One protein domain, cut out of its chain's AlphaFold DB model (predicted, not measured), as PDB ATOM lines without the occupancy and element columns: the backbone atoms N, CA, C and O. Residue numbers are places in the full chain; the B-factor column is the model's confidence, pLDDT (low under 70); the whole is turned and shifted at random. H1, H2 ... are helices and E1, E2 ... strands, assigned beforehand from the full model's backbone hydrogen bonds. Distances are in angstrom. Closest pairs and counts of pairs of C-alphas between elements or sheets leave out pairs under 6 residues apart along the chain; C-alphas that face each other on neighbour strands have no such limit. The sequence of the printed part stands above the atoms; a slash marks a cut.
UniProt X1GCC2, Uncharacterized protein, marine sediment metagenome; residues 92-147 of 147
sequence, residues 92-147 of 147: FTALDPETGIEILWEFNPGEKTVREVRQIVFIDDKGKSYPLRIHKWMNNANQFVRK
ATOM      1  N   PHE A  92     150.313 139.610 124.745       88.69
ATOM      2  CA  PHE A  92     150.750 140.906 124.254       88.69
ATOM      3  C   PHE A  92     149.642 141.440 123.350       88.69
ATOM      4  O   PHE A  92     149.372 140.856 122.302       88.69
ATOM      5  N   THR A  93     148.962 142.498 123.787       91.12
ATOM      6  CA  THR A  93     147.889 143.143 123.028       91.12
ATOM      7  C   THR A  93     148.367 144.459 122.428       91.12
ATOM      8  O   THR A  93     149.077 145.231 123.072       91.12
ATOM      9  N   ALA A  94     147.993 144.703 121.175       93.06
ATOM     10  CA  ALA A  94     148.207 145.971 120.487       93.06
ATOM     11  C   ALA A  94     147.175 146.127 119.363       93.06
ATOM     12  O   ALA A  94     146.566 145.145 118.930       93.06
ATOM     13  N   LEU A  95     146.985 147.362 118.897       95.00
ATOM     14  CA  LEU A  95     146.074 147.651 117.794       95.00
ATOM     15  C   LEU A  95     146.582 147.020 116.499       95.00
ATOM     16  O   LEU A  95     147.756 147.155 116.151       95.00
ATOM     17  N   ASP A  96     145.677 146.367 115.783       93.69
ATOM     18  CA  ASP A  96     145.879 146.016 114.389       93.69
ATOM     19  C   ASP A  96     145.994 147.298 113.547       93.69
ATOM     20  O   ASP A  96     145.068 148.114 113.571       93.69
ATOM     21  N   PRO A  97     147.104 147.523 112.822       91.31
ATOM     22  CA  PRO A  97     147.275 148.732 112.022       91.31
ATOM     23  C   PRO A  97     146.255 148.865 110.883       91.31
ATOM     24  O   PRO A  97     146.025 149.984 110.427       91.31
ATOM     25  N   GLU A  98     145.653 147.765 110.418       92.12
ATOM     26  CA  GLU A  98     144.674 147.799 109.327       92.12
ATOM     27  C   GLU A  98     143.261 148.115 109.825       92.12
ATOM     28  O   GLU A  98     142.584 148.985 109.276       92.12
ATOM     29  N   THR A  99     142.806 147.425 110.873       90.38
ATOM     30  CA  THR A  99     141.418 147.531 111.354       90.38
ATOM     31  C   THR A  99     141.249 148.410 112.590       90.38
ATOM     32  O   THR A  99     140.129 148.799 112.918       90.38
ATOM     33  N   GLY A 100     142.338 148.739 113.289       92.31
ATOM     34  CA  GLY A 100     142.321 149.539 114.512       92.31
ATOM     35  C   GLY A 100     141.752 148.820 115.739       92.31
ATOM     36  O   GLY A 100     141.539 149.472 116.760       92.31
ATOM     37  N   ILE A 101     141.494 147.508 115.671       93.56
ATOM     38  CA  ILE A 101     141.009 146.721 116.817       93.56
ATOM     39  C   ILE A 101     142.180 146.158 117.627       93.56
ATOM     40  O   ILE A 101     143.232 145.838 117.081       93.56
ATOM     41  N   GLU A 102     142.009 146.003 118.939       95.69
ATOM     42  CA  GLU A 102     143.039 145.391 119.782       95.69
ATOM     43  C   GLU A 102     143.045 143.865 119.598       95.69
ATOM     44  O   GLU A 102     142.029 143.200 119.828       95.69
ATOM     45  N   ILE A 103     144.192 143.316 119.193       95.31
ATOM     46  CA  ILE A 103     144.406 141.886 118.934       95.31
ATOM     47  C   ILE A 103     145.637 141.370 119.688       95.31
ATOM     48  O   ILE A 103     146.445 142.145 120.201       95.31
ATOM     49  N   LEU A 104     145.787 140.045 119.759       93.56
ATOM     50  CA  LEU A 104     146.966 139.393 120.326       93.56
ATOM     51  C   LEU A 104     148.105 139.302 119.309       93.56
ATOM     52  O   LEU A 104     147.933 138.852 118.175       93.56
ATOM     53  N   TRP A 105     149.297 139.618 119.787       92.38
ATOM     54  CA  TRP A 105     150.560 139.546 119.072       92.38
ATOM     55  C   TRP A 105     151.519 138.601 119.803       92.38
ATOM     56  O   TRP A 105     151.406 138.354 121.006       92.38
ATOM     57  N   GLU A 106     152.475 138.036 119.075       89.81
ATOM     58  CA  GLU A 106     153.594 137.296 119.651       89.81
ATOM     59  C   GLU A 106     154.913 137.779 119.058       89.81
ATOM     60  O   GLU A 106     155.008 138.117 117.876       89.81
ATOM     61  N   PHE A 107     155.942 137.814 119.901       88.44
ATOM     62  CA  PHE A 107     157.297 138.119 119.470       88.44
ATOM     63  C   PHE A 107     157.934 136.868 118.857       88.44
ATOM     64  O   PHE A 107     157.846 135.777 119.426       88.44
ATOM     65  N   ASN A 108     158.574 137.028 117.699       84.69
ATOM     66  CA  ASN A 108     159.403 136.020 117.054       84.69
ATOM     67  C   ASN A 108     160.880 136.285 117.408       84.69
ATOM     68  O   ASN A 108     161.485 137.185 116.819       84.69
ATOM     69  N   PRO A 109     161.489 135.509 118.325       76.88
ATOM     70  CA  PRO A 109     162.847 135.774 118.800       76.88
ATOM     71  C   PRO A 109     163.904 135.676 117.699       76.88
ATOM     72  O   PRO A 109     164.834 136.479 117.669       76.88
ATOM     73  N   GLY A 110     163.740 134.732 116.763       76.38
ATOM     74  CA  GLY A 110     164.719 134.482 115.701       76.38
ATOM     75  C   GLY A 110     164.849 135.633 114.703       76.38
ATOM     76  O   GLY A 110     165.936 135.888 114.195       76.38
ATOM     77  N   GLU A 111     163.756 136.353 114.456       84.38
ATOM     78  CA  GLU A 111     163.709 137.476 113.509       84.38
ATOM     79  C   GLU A 111     163.667 138.838 114.209       84.38
ATOM     80  O   GLU A 111     163.803 139.872 113.560       84.38
ATOM     81  N   LYS A 112     163.471 138.852 115.534       84.69
ATOM     82  CA  LYS A 112     163.167 140.050 116.330       84.69
ATOM     83  C   LYS A 112     161.988 140.856 115.777       84.69
ATOM     84  O   LYS A 112     161.962 142.083 115.857       84.69
ATOM     85  N   THR A 113     161.003 140.152 115.236       89.75
ATOM     86  CA  THR A 113     159.765 140.710 114.689       89.75
ATOM     87  C   THR A 113     158.591 140.402 115.608       89.75
ATOM     88  O   THR A 113     158.667 139.546 116.491       89.75
ATOM     89  N   VAL A 114     157.483 141.109 115.411       90.44
ATOM     90  CA  VAL A 114     156.188 140.757 115.998       90.44
ATOM     91  C   VAL A 114     155.283 140.230 114.900       90.44
ATOM     92  O   VAL A 114     155.357 140.683 113.758       90.44
ATOM     93  N   ARG A 115     154.438 139.261 115.236       90.88
ATOM     94  CA  ARG A 115     153.423 138.740 114.323       90.88
ATOM     95  C   ARG A 115     152.109 138.521 115.038       90.88
ATOM     96  O   ARG A 115     152.079 138.328 116.255       90.88
ATOM     97  N   GLU A 116     151.040 138.517 114.263       91.81
ATOM     98  CA  GLU A 116     149.721 138.181 114.766       91.81
ATOM     99  C   GLU A 116     149.701 136.744 115.315       91.81
ATOM    100  O   GLU A 116     150.254 135.803 114.733       91.81
ATOM    101  N   VAL A 117     149.042 136.571 116.458       90.12
ATOM    102  CA  VAL A 117     148.749 135.255 117.023       90.12
ATOM    103  C   VAL A 117     147.555 134.633 116.307       90.12
ATOM    104  O   VAL A 117     146.562 135.293 116.038       90.12
ATOM    105  N   ARG A 118     147.570 133.310 116.110       89.19
ATOM    106  CA  ARG A 118     146.360 132.578 115.703       89.19
ATOM    107  C   ARG A 118     145.246 132.792 116.733       89.19
ATOM    108  O   ARG A 118     145.342 132.267 117.843       89.19
ATOM    109  N   GLN A 119     144.195 133.520 116.372       92.06
ATOM    110  CA  GLN A 119     143.145 133.934 117.302       92.06
ATOM    111  C   GLN A 119     141.776 134.062 116.629       92.06
ATOM    112  O   GLN A 119     141.668 134.119 115.407       92.06
ATOM    113  N   ILE A 120     140.733 134.102 117.455       93.31
ATOM    114  CA  ILE A 120     139.393 134.577 117.097       93.31
ATOM    115  C   ILE A 120     139.169 135.861 117.882       93.31
ATOM    116  O   ILE A 120     139.387 135.869 119.090       93.31
ATOM    117  N   VAL A 121     138.720 136.929 117.230       95.12
ATOM    118  CA  VAL A 121     138.416 138.196 117.903       95.12
ATOM    119  C   VAL A 121     136.907 138.385 117.923       95.12
ATOM    120  O   VAL A 121     136.274 138.455 116.872       95.12
ATOM    121  N   PHE A 122     136.321 138.449 119.118       95.88
ATOM    122  CA  PHE A 122     134.927 138.854 119.279       95.88
ATOM    123  C   PHE A 122     134.877 140.366 119.451       95.88
ATOM    124  O   PHE A 122     135.676 140.916 120.204       95.88
ATOM    125  N   ILE A 123     133.948 141.030 118.772       95.56
ATOM    126  CA  ILE A 123     133.750 142.477 118.869       95.56
ATOM    127  C   ILE A 123     132.336 142.698 119.399       95.56
ATOM    128  O   ILE A 123     131.386 142.138 118.848       95.56
ATOM    129  N   ASP A 124     132.199 143.446 120.493       94.88
ATOM    130  CA  ASP A 124     130.882 143.782 121.037       94.88
ATOM    131  C   ASP A 124     130.214 144.950 120.290       94.88
ATOM    132  O   ASP A 124     130.787 145.573 119.397       94.88
ATOM    133  N   ASP A 125     128.968 145.247 120.656       95.56
ATOM    134  CA  ASP A 125     128.166 146.332 120.084       95.56
ATOM    135  C   ASP A 125     128.761 147.735 120.318       95.56
ATOM    136  O   ASP A 125     128.378 148.689 119.640       95.56
ATOM    137  N   LYS A 126     129.722 147.861 121.241       93.69
ATOM    138  CA  LYS A 126     130.474 149.089 121.532       93.69
ATOM    139  C   LYS A 126     131.821 149.139 120.809       93.69
ATOM    140  O   LYS A 126     132.568 150.097 121.003       93.69
ATOM    141  N   GLY A 127     132.140 148.133 119.993       89.00
ATOM    142  CA  GLY A 127     133.393 148.042 119.249       89.00
ATOM    143  C   GLY A 127     134.586 147.561 120.076       89.00
ATOM    144  O   GLY A 127     135.717 147.630 119.598       89.00
ATOM    145  N   LYS A 128     134.381 147.072 121.306       93.50
ATOM    146  CA  LYS A 128     135.469 146.520 122.120       93.50
ATOM    147  C   LYS A 128     135.793 145.100 121.668       93.50
ATOM    148  O   LYS A 128     134.894 144.275 121.499       93.50
ATOM    149  N   SER A 129     137.084 144.811 121.519       95.38
ATOM    150  CA  SER A 129     137.579 143.496 121.131       95.38
ATOM    151  C   SER A 129     137.866 142.591 122.335       95.38
ATOM    152  O   SER A 129     138.292 143.023 123.408       95.38
ATOM    153  N   TYR A 130     137.632 141.296 122.130       94.25
ATOM    154  CA  TYR A 130     137.922 140.212 123.061       94.25
ATOM    155  C   TYR A 130     138.656 139.113 122.282       94.25
ATOM    156  O   TYR A 130     138.014 138.229 121.701       94.25
ATOM    157  N   PRO A 131     139.994 139.181 122.196       93.44
ATOM    158  CA  PRO A 131     140.767 138.192 121.467       93.44
ATOM    159  C   PRO A 131     140.863 136.876 122.250       93.44
ATOM    160  O   PRO A 131     141.165 136.846 123.443       93.44
ATOM    161  N   LEU A 132     140.634 135.766 121.554       89.81
ATOM    162  CA  LEU A 132     140.758 134.404 122.057       89.81
ATOM    163  C   LEU A 132     141.831 133.661 121.259       89.81
ATOM    164  O   LEU A 132     141.644 133.336 120.085       89.81
ATOM    165  N   ARG A 133     142.952 133.346 121.911       88.00
ATOM    166  CA  ARG A 133     144.064 132.599 121.310       88.00
ATOM    167  C   ARG A 133     143.646 131.175 120.935       88.00
ATOM    168  O   ARG A 133     143.202 130.406 121.784       88.00
ATOM    169  N   ILE A 134     143.911 130.776 119.693       86.88
ATOM    170  CA  ILE A 134     143.835 129.386 119.233       86.88
ATOM    171  C   ILE A 134     145.203 128.733 119.440       86.88
ATOM    172  O   ILE A 134     146.142 128.894 118.656       86.88
ATOM    173  N   HIS A 135     145.322 127.955 120.509       79.56
ATOM    174  CA  HIS A 135     146.537 127.203 120.795       79.56
ATOM    175  C   HIS A 135     146.738 126.045 119.810       79.56
ATOM    176  O   HIS A 135     145.784 125.440 119.325       79.56
ATOM    177  N   LYS A 136     148.002 125.657 119.574       75.88
ATOM    178  CA  LYS A 136     148.348 124.546 118.668       75.88
ATOM    179  C   LYS A 136     147.619 123.240 118.998       75.88
ATOM    180  O   LYS A 136     147.256 122.517 118.072       75.88
ATOM    181  N   TRP A 137     147.385 122.963 120.283       74.06
ATOM    182  CA  TRP A 137     146.690 121.756 120.732       74.06
ATOM    183  C   TRP A 137     145.222 121.700 120.275       74.06
ATOM    184  O   TRP A 137     144.729 120.609 120.022       74.06
ATOM    185  N   MET A 138     144.564 122.844 120.040       75.12
ATOM    186  CA  MET A 138     143.168 122.901 119.576       75.12
ATOM    187  C   MET A 138     142.961 122.393 118.140       75.12
ATOM    188  O   MET A 138     141.825 122.259 117.699       75.12
ATOM    189  N   ASN A 139     144.030 122.103 117.388       69.50
ATOM    190  CA  ASN A 139     143.916 121.540 116.037       69.50
ATOM    191  C   ASN A 139     143.653 120.021 116.034       69.50
ATOM    192  O   ASN A 139     143.562 119.423 114.965       69.50
ATOM    193  N   ASN A 140     143.577 119.372 117.199       69.75
ATOM    194  CA  ASN A 140     143.375 117.932 117.286       69.75
ATOM    195  C   ASN A 140     141.879 117.603 117.443       69.75
ATOM    196  O   ASN A 140     141.301 117.776 118.516       69.75
ATOM    197  N   ALA A 141     141.256 117.118 116.363       62.78
ATOM    198  CA  ALA A 141     139.815 116.857 116.276       62.78
ATOM    199  C   ALA A 141     139.288 115.872 117.341       62.78
ATOM    200  O   ALA A 141     138.116 115.925 117.706       62.78
ATOM    201  N   ASN A 142     140.156 115.020 117.895       62.91
ATOM    202  CA  ASN A 142     139.792 114.010 118.894       62.91
ATOM    203  C   ASN A 142     139.602 114.572 120.318       62.91
ATOM    204  O   ASN A 142     139.394 113.801 121.252       62.91
ATOM    205  N   GLN A 143     139.708 115.892 120.518       59.16
ATOM    206  CA  GLN A 143     139.712 116.513 121.852       59.16
ATOM    207  C   GLN A 143     138.381 117.149 122.270       59.16
ATOM    208  O   GLN A 143     138.217 117.500 123.439       59.16
ATOM    209  N   PHE A 144     137.407 117.265 121.364       52.00
ATOM    210  CA  PHE A 144     136.057 117.703 121.720       52.00
ATOM    211  C   PHE A 144     135.276 116.545 122.342       52.00
ATOM    212  O   PHE A 144     134.425 115.923 121.707       52.00
ATOM    213  N   VAL A 145     135.565 116.245 123.608       54.50
ATOM    214  CA  VAL A 145     134.686 115.398 124.414       54.50
ATOM    215  C   VAL A 145     133.447 116.233 124.723       54.50
ATOM    216  O   VAL A 145     133.504 117.155 125.538       54.50
ATOM    217  N   ARG A 146     132.332 115.953 124.037       47.12
ATOM    218  CA  ARG A 146     131.020 116.436 124.481       47.12
ATOM    219  C   ARG A 146     130.825 115.912 125.906       47.12
ATOM    220  O   ARG A 146     130.806 114.698 126.098       47.12
ATOM    221  N   LYS A 147     130.783 116.818 126.882       46.03
ATOM    222  CA  LYS A 147     130.238 116.496 128.202       46.03
ATOM    223  C   LYS A 147     128.737 116.278 128.088       46.03
ATOM    224  O   LYS A 147     128.120 116.984 127.256       46.03
TER     225      LYS A 147
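AT A GLANCE: This is residues 92 to 147 of the 147 residues of an uncharacterized protein of marine sediment metagenome (UniProt X1GCC2). This is a small, loose sandwich of two sheets only partly face to face: the three-stranded sheet E1, E2 and E3 on one side, the hairpin of E4 and E5 on the other, with E5 coming closest to E2. From E5 a thin arm leads away from the sheets, and its residues 137 to 147, with the end of the short helix H1, stick out, as does the hairpin tip at residues 108 to 113. The printed part has 56 residues with five named strands and then one named helix, in the order E1 E2 E3 E4 E5 H1; it is mostly strand, and both sheets, E1 - E2 - E3 and E4 - E5, are antiparallel. The whole is loose, with a radius of gyration of the C-alphas of 14.1 A, and flat, spanning 39 by 38 by 15 A.

IN THESE COORDINATES: Begin with E2, residues 102 to 108, the longest strand: find C-alpha 102 at (143.039, 145.391, 119.782) and follow it 19.1 A to C-alpha 108 at (159.403, 136.020, 117.054). Its sheet also holds E1, residues 92 to 95, 10.4 A long, and E3, residues 113 to 116, also 10.4 A. In the other sheet are E4, residues 119 to 123, 12.8 A, and E5, residues 129 to 133, 12.7 A. H1, residues 136 to 139, is 6.0 A long and ends at C-alpha 139, (143.916, 121.540, 116.037).

HOW THE PARTS SIT: Look first at E1, E2 and E3, a meander, each strand the antiparallel neighbour of the one before. E2 pairs in a staggered way: residues 102 to 105 with E1, where N 105 and O 92 are 2.8 A apart, and residues 105 to 108 with E3, where N 106 and O 115 are 2.9 A apart. This sheet is only just strongly twisted, its C-alphas up to 4.2 A off the best plane. E3 runs on into E4 across 2 residues, at 60 degrees. E4 and E5 form a hairpin at 161 degrees, with N 130 and O 122 at 2.8 A. Between the two sheets of the sandwich, the closest C-alphas of E2 and E5 are those of Ile 103 and Pro 131, 5.8 A apart; the best planes of the facing parts stand 21 degrees apart. H1 is not on the sheet of E1, E2 and E3, and is apart from E1, E2, E3 and E4. It is too short for an O i to N i+4 pair, but its 1 O i to N i+3 pair is within range.

THE WHOLE: The C-alphas farthest apart are those of Lys 112 and Lys 147, 42.2 A. Without the stretches that stand free, the body has 39 residues and spans 29 by 20 by 14 A. The printed part has no cut and no long link, and it ends at the chain's last residue, 147. Its mean pLDDT is 84.6; look for values under 70 at residues 139 to 147.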